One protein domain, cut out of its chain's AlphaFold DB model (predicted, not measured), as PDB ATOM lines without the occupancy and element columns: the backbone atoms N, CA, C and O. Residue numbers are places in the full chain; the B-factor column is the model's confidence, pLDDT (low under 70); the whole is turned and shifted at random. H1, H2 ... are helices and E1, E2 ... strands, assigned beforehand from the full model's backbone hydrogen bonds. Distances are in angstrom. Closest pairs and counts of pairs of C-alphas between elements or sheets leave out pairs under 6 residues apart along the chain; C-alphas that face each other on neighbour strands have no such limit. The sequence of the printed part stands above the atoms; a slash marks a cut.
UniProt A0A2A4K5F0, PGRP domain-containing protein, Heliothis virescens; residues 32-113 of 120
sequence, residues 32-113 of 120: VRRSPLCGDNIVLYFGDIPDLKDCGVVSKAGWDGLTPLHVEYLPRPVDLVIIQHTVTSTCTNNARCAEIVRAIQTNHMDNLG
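What this domain is: This is residues 32 to 113 of the 120 residues of the protein "PGRP domain-containing protein" of Heliothis virescens (UniProt A0A2A4K5F0). With little regular structure, this is an open loop of chain, with a small two-strand hairpin, E1 and E2, towards one end and a single long helix, H1, at the other. The 48-residue link, residues 46 to 93, winds between them, and residues 70 to 75 stick out. The 82 printed residues include, in order, E1, E2 and H1; the class is mixed, with 25 residues in named elements. The whole is loose, radius of gyration of the C-alphas 15.4 A, spanning 41 by 33 by 23 A.

How they stand to each other: E1, residues 32 to 34, and E2, residues 42 to 45, form an antiparallel hairpin at 129 degrees. C-alphas 32 and 44 face each other at 5.6 A; no backbone N and O across the pair are within hydrogen-bond range. H1, residues 94 to 111, is apart from E1; each of its O i to N i+4 pairs is within hydrogen-bond range.

Where its parts are: E1 begins at C-alpha 32 (-33.158, -37.286, -55.431) and measures 6.8 A; E2 measures 9.3 A. H1 measures 25.0 A, ending at C-alpha 111 (-57.728, -28.067, -31.148).

The domain as a whole: The C-alphas farthest apart, Pro 50 and Asn 111, are 43.3 A apart. The printed part has no cut. The link from E2 to H1 is long. Residues 32 to 55 have pLDDT under 70.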
ATOM      1  N   VAL A  32     -32.094 -36.387 -55.891       47.12
ATOM      2  CA  VAL A  32     -33.158 -37.286 -55.431       47.12
ATOM      3  C   VAL A  32     -32.719 -38.704 -55.783       47.12
ATOM      4  O   VAL A  32     -32.824 -39.123 -56.935       47.12
ATOM      5  N   ARG A  33     -32.176 -39.448 -54.817       49.06
ATOM      6  CA  ARG A  33     -31.847 -40.867 -55.006       49.06
ATOM      7  C   ARG A  33     -32.672 -41.719 -54.056       49.06
ATOM      8  O   ARG A  33     -32.772 -41.415 -52.871       49.06
ATOM      9  N   ARG A  34     -33.241 -42.805 -54.585       47.62
ATOM     10  CA  ARG A  34     -33.796 -43.881 -53.757       47.62
ATOM     11  C   ARG A  34     -32.625 -44.498 -53.002       47.62
ATOM     12  O   ARG A  34     -31.692 -44.988 -53.638       47.62
ATOM     13  N   SER A  35     -32.646 -44.439 -51.676       44.25
ATOM     14  CA  SER A  35     -31.707 -45.227 -50.890       44.25
ATOM     15  C   SER A  35     -32.224 -46.665 -50.839       44.25
ATOM     16  O   SER A  35     -33.317 -46.880 -50.315       44.25
ATOM     17  N   PRO A  36     -31.466 -47.665 -51.316       43.91
ATOM     18  CA  PRO A  36     -31.861 -49.062 -51.169       43.91
ATOM     19  C   PRO A  36     -31.850 -49.549 -49.705       43.91
ATOM     20  O   PRO A  36     -32.216 -50.692 -49.456       43.91
ATOM     21  N   LEU A  37     -31.433 -48.715 -48.738       46.00
ATOM     22  CA  LEU A  37     -31.210 -49.108 -47.339       46.00
ATOM     23  C   LEU A  37     -32.066 -48.345 -46.307       46.00
ATOM     24  O   LEU A  37     -32.111 -48.755 -45.152       46.00
ATOM     25  N   CYS A  38     -32.781 -47.286 -46.702       51.31
ATOM     26  CA  CYS A  38     -33.851 -46.672 -45.906       51.31
ATOM     27  C   CYS A  38     -35.119 -46.760 -46.759       51.31
ATOM     28  O   CYS A  38     -35.346 -45.877 -47.580       51.31
ATOM     29  N   GLY A  39     -35.840 -47.885 -46.650       44.16
ATOM     30  CA  GLY A  39     -36.845 -48.342 -47.625       44.16
ATOM     31  C   GLY A  39     -37.701 -47.231 -48.234       44.16
ATOM     32  O   GLY A  39     -38.157 -46.375 -47.493       44.16
ATOM     33  N   ASP A  40     -37.860 -47.257 -49.564       50.06
ATOM     34  CA  ASP A  40     -38.642 -46.400 -50.485       50.06
ATOM     35  C   ASP A  40     -38.750 -44.877 -50.221       50.06
ATOM     36  O   ASP A  40     -39.363 -44.158 -51.010       50.06
ATOM     37  N   ASN A  41     -38.115 -44.342 -49.181       44.34
ATOM     38  CA  ASN A  41     -38.216 -42.950 -48.780       44.34
ATOM     39  C   ASN A  41     -37.215 -42.101 -49.569       44.34
ATOM     40  O   ASN A  41     -36.014 -42.383 -49.624       44.34
ATOM     41  N   ILE A  42     -37.716 -41.024 -50.169       49.88
ATOM     42  CA  ILE A  42     -36.895 -40.003 -50.818       49.88
ATOM     43  C   ILE A  42     -36.174 -39.206 -49.731       49.88
ATOM     44  O   ILE A  42     -36.803 -38.515 -48.933       49.88
ATOM     45  N   VAL A  43     -34.844 -39.268 -49.724       48.88
ATOM     46  CA  VAL A  43     -34.008 -38.387 -48.905       48.88
ATOM     47  C   VAL A  43     -33.295 -37.409 -49.833       48.88
ATOM     48  O   VAL A  43     -32.604 -37.812 -50.770       48.88
ATOM     49  N   LEU A  44     -33.488 -36.111 -49.595       48.03
ATOM     50  CA  LEU A  44     -32.795 -35.054 -50.328       48.03
ATOM     51  C   LEU A  44     -31.398 -34.876 -49.736       48.03
ATOM     52  O   LEU A  44     -31.243 -34.350 -48.632       48.03
ATOM     53  N   TYR A  45     -30.378 -35.323 -50.466       48.78
ATOM     54  CA  TYR A  45     -28.987 -35.151 -50.060       48.78
ATOM     55  C   TYR A  45     -28.351 -33.962 -50.786       48.78
ATOM     56  O   TYR A  45     -28.392 -33.872 -52.014       48.78
ATOM     57  N   PHE A  46     -27.715 -33.082 -50.010       42.12
ATOM     58  CA  PHE A  46     -26.805 -32.048 -50.500       42.12
ATOM     59  C   PHE A  46     -25.356 -32.517 -50.245       42.12
ATOM     60  O   PHE A  46     -24.842 -32.365 -49.133       42.12
ATOM     61  N   GLY A  47     -24.719 -33.124 -51.260       50.88
ATOM     62  CA  GLY A  47     -23.326 -33.619 -51.242       50.88
ATOM     63  C   GLY A  47     -23.144 -35.140 -51.058       50.88
ATOM     64  O   GLY A  47     -24.108 -35.865 -50.814       50.88
ATOM     65  N   ASP A  48     -21.895 -35.615 -51.175       45.28
ATOM     66  CA  ASP A  48     -21.505 -37.028 -51.000       45.28
ATOM     67  C   ASP A  48     -21.387 -37.407 -49.506       45.28
ATOM     68  O   ASP A  48     -20.720 -36.707 -48.739       45.28
ATOM     69  N   ILE A  49     -22.015 -38.514 -49.078       50.53
ATOM     70  CA  ILE A  49     -21.959 -39.027 -47.693       50.53
ATOM     71  C   ILE A  49     -21.426 -40.470 -47.699       50.53
ATOM     72  O   ILE A  49     -22.071 -41.340 -48.289       50.53
ATOM     73  N   PRO A  50     -20.288 -40.755 -47.038       45.88
ATOM     74  CA  PRO A  50     -19.870 -42.118 -46.761       45.88
ATOM     75  C   PRO A  50     -20.632 -42.654 -45.538       45.88
ATOM     76  O   PRO A  50     -20.794 -41.954 -44.542       45.88
ATOM     77  N   ASP A  51     -21.036 -43.918 -45.639       48.94
ATOM     78  CA  ASP A  51     -21.635 -44.763 -44.598       48.94
ATOM     79  C   ASP A  51     -23.121 -44.501 -44.273       48.94
ATOM     80  O   ASP A  51     -23.502 -43.770 -43.360       48.94
ATOM     81  N   LEU A  52     -23.985 -45.144 -45.064       54.50
ATOM     82  CA  LEU A  52     -25.441 -45.100 -44.954       54.50
ATOM     83  C   LEU A  52     -25.960 -46.289 -44.129       54.50
ATOM     84  O   LEU A  52     -26.623 -47.187 -44.652       54.50
ATOM     85  N   LYS A  53     -25.634 -46.322 -42.838       50.59
ATOM     86  CA  LYS A  53     -26.253 -47.248 -41.883       50.59
ATOM     87  C   LYS A  53     -27.149 -46.463 -40.934       50.59
ATOM     88  O   LYS A  53     -26.654 -45.686 -40.132       50.59
ATOM     89  N   ASP A  54     -28.447 -46.736 -41.044       53.88
ATOM     90  CA  ASP A  54     -29.535 -46.228 -40.204       53.88
ATOM     91  C   ASP A  54     -29.871 -44.733 -40.396       53.88
ATOM     92  O   ASP A  54     -29.122 -43.835 -40.021       53.88
ATOM     93  N   CYS A  55     -31.043 -44.448 -40.980       61.59
ATOM     94  CA  CYS A  55     -31.546 -43.076 -41.115       61.59
ATOM     95  C   CYS A  55     -32.017 -42.477 -39.772       61.59
ATOM     96  O   CYS A  55     -32.480 -41.336 -39.752       61.59
ATOM     97  N   GLY A  56     -31.926 -43.225 -38.662       71.25
ATOM     98  CA  GLY A  56     -32.251 -42.733 -37.324       71.25
ATOM     99  C   GLY A  56     -33.720 -42.330 -37.175       71.25
ATOM    100  O   GLY A  56     -34.035 -41.408 -36.424       71.25
ATOM    101  N   VAL A  57     -34.619 -42.979 -37.925       78.94
ATOM    102  CA  VAL A  57     -36.058 -42.691 -37.892       78.94
ATOM    103  C   VAL A  57     -36.636 -43.188 -36.569       78.94
ATOM    104  O   VAL A  57     -36.605 -44.381 -36.272       78.94
ATOM    105  N   VAL A  58     -37.200 -42.274 -35.782       84.38
ATOM    106  CA  VAL A  58     -37.868 -42.606 -34.519       84.38
ATOM    107  C   VAL A  58     -39.315 -42.996 -34.814       84.38
ATOM    108  O   VAL A  58     -40.066 -42.224 -35.409       84.38
ATOM    109  N   SER A  59     -39.713 -44.204 -34.407       87.38
ATOM    110  CA  SER A  59     -41.092 -44.674 -34.569       87.38
ATOM    111  C   SER A  59     -42.069 -43.838 -33.739       87.38
ATOM    112  O   SER A  59     -41.679 -43.195 -32.767       87.38
ATOM    113  N   LYS A  60     -43.365 -43.900 -34.072       90.88
ATOM    114  CA  LYS A  60     -44.425 -43.224 -33.308       90.88
ATOM    115  C   LYS A  60     -44.422 -43.587 -31.822       90.88
ATOM    116  O   LYS A  60     -44.536 -42.715 -30.967       90.88
ATOM    117  N   ALA A  61     -44.205 -44.865 -31.523       91.25
ATOM    118  CA  ALA A  61     -44.029 -45.337 -30.154       91.25
ATOM    119  C   ALA A  61     -42.747 -44.784 -29.500       91.25
ATOM    120  O   ALA A  61     -42.747 -44.510 -28.311       91.25
ATOM    121  N   GLY A  62     -41.671 -44.571 -30.266       87.56
ATOM    122  CA  GLY A  62     -40.398 -44.054 -29.756       87.56
ATOM    123  C   GLY A  62     -40.431 -42.600 -29.265       87.56
ATOM    124  O   GLY A  62     -39.495 -42.176 -28.591       87.56
ATOM    125  N   TRP A  63     -41.481 -41.840 -29.583       94.19
ATOM    126  CA  TRP A  63     -41.735 -40.509 -29.020       94.19
ATOM    127  C   TRP A  63     -43.049 -40.431 -28.226       94.19
ATOM    128  O   TRP A  63     -43.501 -39.333 -27.904       94.19
ATOM    129  N   ASP A  64     -43.629 -41.578 -27.860       96.19
ATOM    130  CA  ASP A  64     -44.889 -41.703 -27.112       96.19
ATOM    131  C   ASP A  64     -46.090 -41.030 -27.806       96.19
ATOM    132  O   ASP A  64     -46.856 -40.287 -27.190       96.19
ATOM    133  N   GLY A  65     -46.243 -41.253 -29.113       94.94
ATOM    134  CA  GLY A  65     -47.340 -40.685 -29.893       94.94
ATOM    135  C   GLY A  65     -48.703 -41.335 -29.658       94.94
ATOM    136  O   GLY A  65     -48.821 -42.554 -29.539       94.94
ATOM    137  N   LEU A  66     -49.753 -40.513 -29.677       96.00
ATOM    138  CA  LEU A  66     -51.157 -40.911 -29.538       96.00
ATOM    139  C   LEU A  66     -51.633 -41.745 -30.727       96.00
ATOM    140  O   LEU A  66     -51.231 -41.496 -31.860       96.00
ATOM    141  N   THR A  67     -52.537 -42.696 -30.505       96.31
ATOM    142  CA  THR A  67     -53.122 -43.501 -31.594       96.31
ATOM    143  C   THR A  67     -53.922 -42.600 -32.547       96.31
ATOM    144  O   THR A  67     -54.683 -41.766 -32.060       96.31
ATOM    145  N   PRO A  68     -53.759 -42.725 -33.881       95.69
ATOM    146  CA  PRO A  68     -54.532 -41.918 -34.822       95.69
ATOM    147  C   PRO A  68     -56.022 -42.274 -34.747       95.69
ATOM    148  O   PRO A  68     -56.377 -43.436 -34.550       95.69
ATOM    149  N   LEU A  69     -56.892 -41.286 -34.952       96.81
ATOM    150  CA  LEU A  69     -58.347 -41.493 -34.977       96.81
ATOM    151  C   LEU A  69     -58.813 -42.189 -36.262       96.81
ATOM    152  O   LEU A  69     -59.814 -42.902 -36.263       96.81
ATOM    153  N   HIS A  70     -58.085 -41.979 -37.358       94.88
ATOM    154  CA  HIS A  70     -58.350 -42.571 -38.662       94.88
ATOM    155  C   HIS A  70     -57.050 -42.672 -39.466       94.88
ATOM    156  O   HIS A  70     -56.133 -41.873 -39.274       94.88
ATOM    157  N   VAL A  71     -56.975 -43.651 -40.369       93.69
ATOM    158  CA  VAL A  71     -55.828 -43.868 -41.256       93.69
ATOM    159  C   VAL A  71     -56.331 -44.023 -42.683       93.69
ATOM    160  O   VAL A  71     -57.084 -44.950 -42.978       93.69
ATOM    161  N   GLU A  72     -55.856 -43.147 -43.564       90.94
ATOM    162  CA  GLU A  72     -56.067 -43.229 -45.008       90.94
ATOM    163  C   GLU A  72     -54.734 -43.542 -45.702       90.94
ATOM    164  O   GLU A  72     -53.693 -42.963 -45.380       90.94
ATOM    165  N   TYR A  73     -54.750 -44.486 -46.643       90.00
ATOM    166  CA  TYR A  73     -53.547 -44.914 -47.351       90.00
ATOM    167  C   TYR A  73     -53.361 -44.123 -48.642       90.00
ATOM    168  O   TYR A  73     -54.248 -44.090 -49.494       90.00
ATOM    169  N   LEU A  74     -52.171 -43.552 -48.823       85.88
ATOM    170  CA  LEU A  74     -51.810 -42.867 -50.061       85.88
ATOM    171  C   LEU A  74     -51.488 -43.870 -51.183       85.88
ATOM    172  O   LEU A  74     -50.849 -44.899 -50.923       85.88
ATOM    173  N   PRO A  75     -51.871 -43.570 -52.441       87.00
ATOM    174  CA  PRO A  75     -51.431 -44.345 -53.591       87.00
ATOM    175  C   PRO A  75     -49.904 -44.277 -53.713       87.00
ATOM    176  O   PRO A  75     -49.283 -43.252 -53.431       87.00
ATOM    177  N   ARG A  76     -49.292 -45.396 -54.113       85.25
ATOM    178  CA  ARG A  76     -47.838 -45.513 -54.283       85.25
ATOM    179  C   ARG A  76     -47.488 -45.698 -55.765       85.25
ATOM    180  O   ARG A  76     -48.193 -46.463 -56.428       85.25
ATOM    181  N   PRO A  77     -46.382 -45.104 -56.259       91.56
ATOM    182  CA  PRO A  77     -45.424 -44.255 -55.536       91.56
ATOM    183  C   PRO A  77     -45.969 -42.843 -55.250       91.56
ATOM    184  O   PRO A  77     -46.926 -42.406 -55.874       91.56
ATOM    185  N   VAL A  78     -45.364 -42.141 -54.286       82.31
ATOM    186  CA  VAL A  78     -45.677 -40.728 -54.015       82.31
ATOM    187  C   VAL A  78     -44.821 -39.853 -54.930       82.31
ATOM    188  O   VAL A  78     -43.594 -39.930 -54.872       82.31
ATOM    189  N   ASP A  79     -45.460 -39.013 -55.745       85.81
ATOM    190  CA  ASP A  79     -44.777 -38.220 -56.782       85.81
ATOM    191  C   ASP A  79     -44.355 -36.810 -56.326       85.81
ATOM    192  O   ASP A  79     -43.521 -36.172 -56.971       85.81
ATOM    193  N   LEU A  80     -44.904 -36.310 -55.211       83.69
ATOM    194  CA  LEU A  80     -44.646 -34.962 -54.695       83.69
ATOM    195  C   LEU A  80     -44.197 -34.997 -53.230       83.69
ATOM    196  O   LEU A  80     -44.876 -35.561 -52.376       83.69
ATOM    197  N   VAL A  81     -43.079 -34.327 -52.934       84.50
ATOM    198  CA  VAL A  81     -42.558 -34.141 -51.571       84.50
ATOM    199  C   VAL A  81     -42.653 -32.664 -51.194       84.50
ATOM    200  O   VAL A  81     -42.081 -31.813 -51.872       84.50
ATOM    201  N   ILE A  82     -43.352 -32.363 -50.096       83.19
ATOM    202  CA  ILE A  82     -43.508 -31.006 -49.553       83.19
ATOM    203  C   ILE A  82     -42.646 -30.878 -48.291       83.19
ATOM    204  O   ILE A  82     -42.731 -31.709 -47.390       83.19
ATOM    205  N   ILE A  83     -41.812 -29.836 -48.225       83.12
ATOM    206  CA  ILE A  83     -40.945 -29.544 -47.074       83.12
ATOM    207  C   ILE A  83     -41.514 -28.348 -46.324       83.12
ATOM    208  O   ILE A  83     -41.680 -27.277 -46.903       83.12
ATOM    209  N   GLN A  84     -41.751 -28.521 -45.028       81.38
ATOM    210  CA  GLN A  84     -42.441 -27.542 -44.201       81.38
ATOM    211  C   GLN A  84     -41.730 -27.369 -42.847       81.38
ATOM    212  O   GLN A  84     -40.926 -28.202 -42.422       81.38
ATOM    213  N   HIS A  85     -41.970 -26.235 -42.191       87.81
ATOM    214  CA  HIS A  85     -41.400 -25.878 -40.895       87.81
ATOM    215  C   HIS A  85     -42.511 -25.799 -39.850       87.81
ATOM    216  O   HIS A  85     -43.590 -25.328 -40.157       87.81
ATOM    217  N   THR A  86     -42.239 -26.203 -38.607       87.19
ATOM    218  CA  THR A  86     -43.291 -26.334 -37.583       87.19
ATOM    219  C   THR A  86     -43.736 -25.020 -36.934       87.19
ATOM    220  O   THR A  86     -44.677 -25.006 -36.153       87.19
ATOM    221  N   VAL A  87     -43.011 -23.919 -37.167       91.69
ATOM    222  CA  VAL A  87     -43.203 -22.630 -36.462       91.69
ATOM    223  C   VAL A  87     -43.176 -22.774 -34.920       91.69
ATOM    224  O   VAL A  87     -43.706 -21.949 -34.185       91.69
ATOM    225  N   THR A  88     -42.516 -23.815 -34.399       89.25
ATOM    226  CA  THR A  88     -42.304 -24.036 -32.959       89.25
ATOM    227  C   THR A  88     -40.876 -23.690 -32.540       89.25
ATOM    228  O   THR A  88     -39.998 -23.446 -33.373       89.25
ATOM    229  N   SER A  89     -40.598 -23.733 -31.231       91.31
ATOM    230  CA  SER A  89     -39.216 -23.722 -30.738       91.31
ATOM    231  C   SER A  89     -38.409 -24.864 -31.362       91.31
ATOM    232  O   SER A  89     -38.926 -25.969 -31.544       91.31
ATOM    233  N   THR A  90     -37.132 -24.615 -31.642       90.56
ATOM    234  CA  THR A  90     -36.211 -25.660 -32.090       90.56
ATOM    235  C   THR A  90     -35.883 -26.630 -30.949       90.56
ATOM    236  O   THR A  90     -35.995 -26.305 -29.766       90.56
ATOM    237  N   CYS A  91     -35.469 -27.844 -31.304       88.62
ATOM    238  CA  CYS A  91     -34.972 -28.853 -30.373       88.62
ATOM    239  C   CYS A  91     -33.630 -29.386 -30.873       88.62
ATOM    240  O   CYS A  91     -33.347 -29.311 -32.064       88.62
ATOM    241  N   THR A  92     -32.785 -29.906 -29.983       88.94
ATOM    242  CA  THR A  92     -31.463 -30.445 -30.360       88.94
ATOM    243  C   THR A  92     -31.131 -31.792 -29.723       88.94
ATOM    244  O   THR A  92     -30.056 -32.335 -29.947       88.94
ATOM    245  N   ASN A  93     -32.040 -32.344 -28.927       86.88
ATOM    246  CA  ASN A  93     -31.894 -33.654 -28.309       86.88
ATOM    247  C   ASN A  93     -33.229 -34.400 -28.368       86.88
ATOM    248  O   ASN A  93     -34.290 -33.773 -28.433       86.88
ATOM    249  N   ASN A  94     -33.165 -35.730 -28.321       85.56
ATOM    250  CA  ASN A  94     -34.324 -36.592 -28.554       85.56
ATOM    251  C   ASN A  94     -35.460 -36.338 -27.562       85.56
ATOM    252  O   ASN A  94     -36.609 -36.256 -27.979       85.56
ATOM    253  N   ALA A  95     -35.148 -36.147 -26.277       90.19
ATOM    254  CA  ALA A  95     -36.158 -35.916 -25.247       90.19
ATOM    255  C   ALA A  95     -36.959 -34.632 -25.517       90.19
ATOM    256  O   ALA A  95     -38.189 -34.650 -25.517       90.19
ATOM    257  N   ARG A  96     -36.264 -33.531 -25.835       90.69
ATOM    258  CA  ARG A  96     -36.906 -32.250 -26.156       90.69
ATOM    259  C   ARG A  96     -37.659 -32.293 -27.484       90.69
ATOM    260  O   ARG A  96     -38.714 -31.681 -27.607       90.69
ATOM    261  N   CYS A  97     -37.131 -32.996 -28.485       93.44
ATOM    262  CA  CYS A  97     -37.832 -33.155 -29.757       93.44
ATOM    263  C   CYS A  97     -39.109 -33.990 -29.598       93.44
ATOM    264  O   CYS A  97     -40.145 -33.592 -30.118       93.44
ATOM    265  N   ALA A  98     -39.065 -35.085 -28.835       94.38
ATOM    266  CA  ALA A  98     -40.239 -35.907 -28.550       94.38
ATOM    267  C   ALA A  98     -41.325 -35.109 -27.811       94.38
ATOM    268  O   ALA A  98     -42.494 -35.179 -28.175       94.38
ATOM    269  N   GLU A  99     -40.939 -34.282 -26.834       96.19
ATOM    270  CA  GLU A  99     -41.855 -33.371 -26.138       96.19
ATOM    271  C   GLU A  99     -42.577 -32.417 -27.105       96.19
ATOM    272  O   GLU A  99     -43.799 -32.298 -27.057       96.19
ATOM    273  N   ILE A 100     -41.834 -31.775 -28.013       95.62
ATOM    274  CA  ILE A 100     -42.403 -30.843 -28.996       95.62
ATOM    275  C   ILE A 100     -43.317 -31.572 -29.985       95.62
ATOM    276  O   ILE A 100     -44.416 -31.096 -30.252       95.62
ATOM    277  N   VAL A 101     -42.896 -32.725 -30.509       95.75
ATOM    278  CA  VAL A 101     -43.698 -33.513 -31.459       95.75
ATOM    279  C   VAL A 101     -45.016 -33.959 -30.822       95.75
ATOM    280  O   VAL A 101     -46.064 -33.825 -31.453       95.75
ATOM    281  N   ARG A 102     -45.001 -34.392 -29.554       96.94
ATOM    282  CA  ARG A 102     -46.231 -34.697 -28.808       96.94
ATOM    283  C   ARG A 102     -47.135 -33.482 -28.664       96.94
ATOM    284  O   ARG A 102     -48.322 -33.589 -28.940       96.94
ATOM    285  N   ALA A 103     -46.586 -32.327 -28.289       96.00
ATOM    286  CA  ALA A 103     -47.375 -31.106 -28.147       96.00
ATOM    287  C   ALA A 103     -48.034 -30.682 -29.474       96.00
ATOM    288  O   ALA A 103     -49.194 -30.270 -29.483       96.00
ATOM    289  N   ILE A 104     -47.322 -30.829 -30.597       96.62
ATOM    290  CA  ILE A 104     -47.877 -30.590 -31.936       96.62
ATOM    291  C   ILE A 104     -49.013 -31.580 -32.227       96.62
ATOM    292  O   ILE A 104     -50.085 -31.152 -32.646       96.62
ATOM    293  N   GLN A 105     -48.810 -32.881 -31.978       97.44
ATOM    294  CA  GLN A 105     -49.849 -33.894 -32.181       97.44
ATOM    295  C   GLN A 105     -51.105 -33.587 -31.356       97.44
ATOM    296  O   GLN A 105     -52.200 -33.567 -31.908       97.44
ATOM    297  N   THR A 106     -50.946 -33.299 -30.063       97.25
ATOM    298  CA  THR A 106     -52.051 -32.935 -29.169       97.25
ATOM    299  C   THR A 106     -52.798 -31.712 -29.689       97.25
ATOM    300  O   THR A 106     -54.016 -31.747 -29.793       97.25
ATOM    301  N   ASN A 107     -52.099 -30.653 -30.110       96.44
ATOM    302  CA  ASN A 107     -52.757 -29.476 -30.678       96.44
ATOM    303  C   ASN A 107     -53.520 -29.793 -31.979       96.44
ATOM    304  O   ASN A 107     -54.639 -29.320 -32.172       96.44
ATOM    305  N   HIS A 108     -52.931 -30.593 -32.868       97.00
ATOM    306  CA  HIS A 108     -53.572 -31.000 -34.118       97.00
ATOM    307  C   HIS A 108     -54.847 -31.809 -33.873       97.00
ATOM    308  O   HIS A 108     -55.861 -31.544 -34.513       97.00
ATOM    309  N   MET A 109     -54.818 -32.747 -32.930       97.00
ATOM    310  CA  MET A 109     -55.966 -33.601 -32.634       97.00
ATOM    311  C   MET A 109     -57.035 -32.868 -31.815       97.00
ATOM    312  O   MET A 109     -58.198 -32.852 -32.213       97.00
ATOM    313  N   ASP A 110     -56.648 -32.207 -30.724       97.25
ATOM    314  CA  ASP A 110     -57.602 -31.658 -29.756       97.25
ATOM    315  C   ASP A 110     -58.159 -30.294 -30.185       97.25
ATOM    316  O   ASP A 110     -59.338 -30.016 -29.971       97.25
ATOM    317  N   ASN A 111     -57.335 -29.441 -30.812       96.81
ATOM    318  CA  ASN A 111     -57.728 -28.067 -31.148       96.81
ATOM    319  C   ASN A 111     -58.067 -27.874 -32.632       96.81
ATOM    320  O   ASN A 111     -58.934 -27.062 -32.950       96.81
ATOM    321  N   LEU A 112     -57.386 -28.581 -33.545       96.44
ATOM    322  CA  LEU A 112     -57.615 -28.448 -34.994       96.44
ATOM    323  C   LEU A 112     -58.514 -29.549 -35.576       96.44
ATOM    324  O   LEU A 112     -58.918 -29.452 -36.734       96.44
ATOM    325  N   GLY A 113     -58.838 -30.579 -34.789       95.88
ATOM    326  CA  GLY A 113     -59.708 -31.679 -35.210       95.88
ATOM    327  C   GLY A 113     -59.090 -32.599 -36.267       95.88
ATOM    328  O   GLY A 113     -59.819 -33.235 -37.027       95.88
TER     329      GLY A 113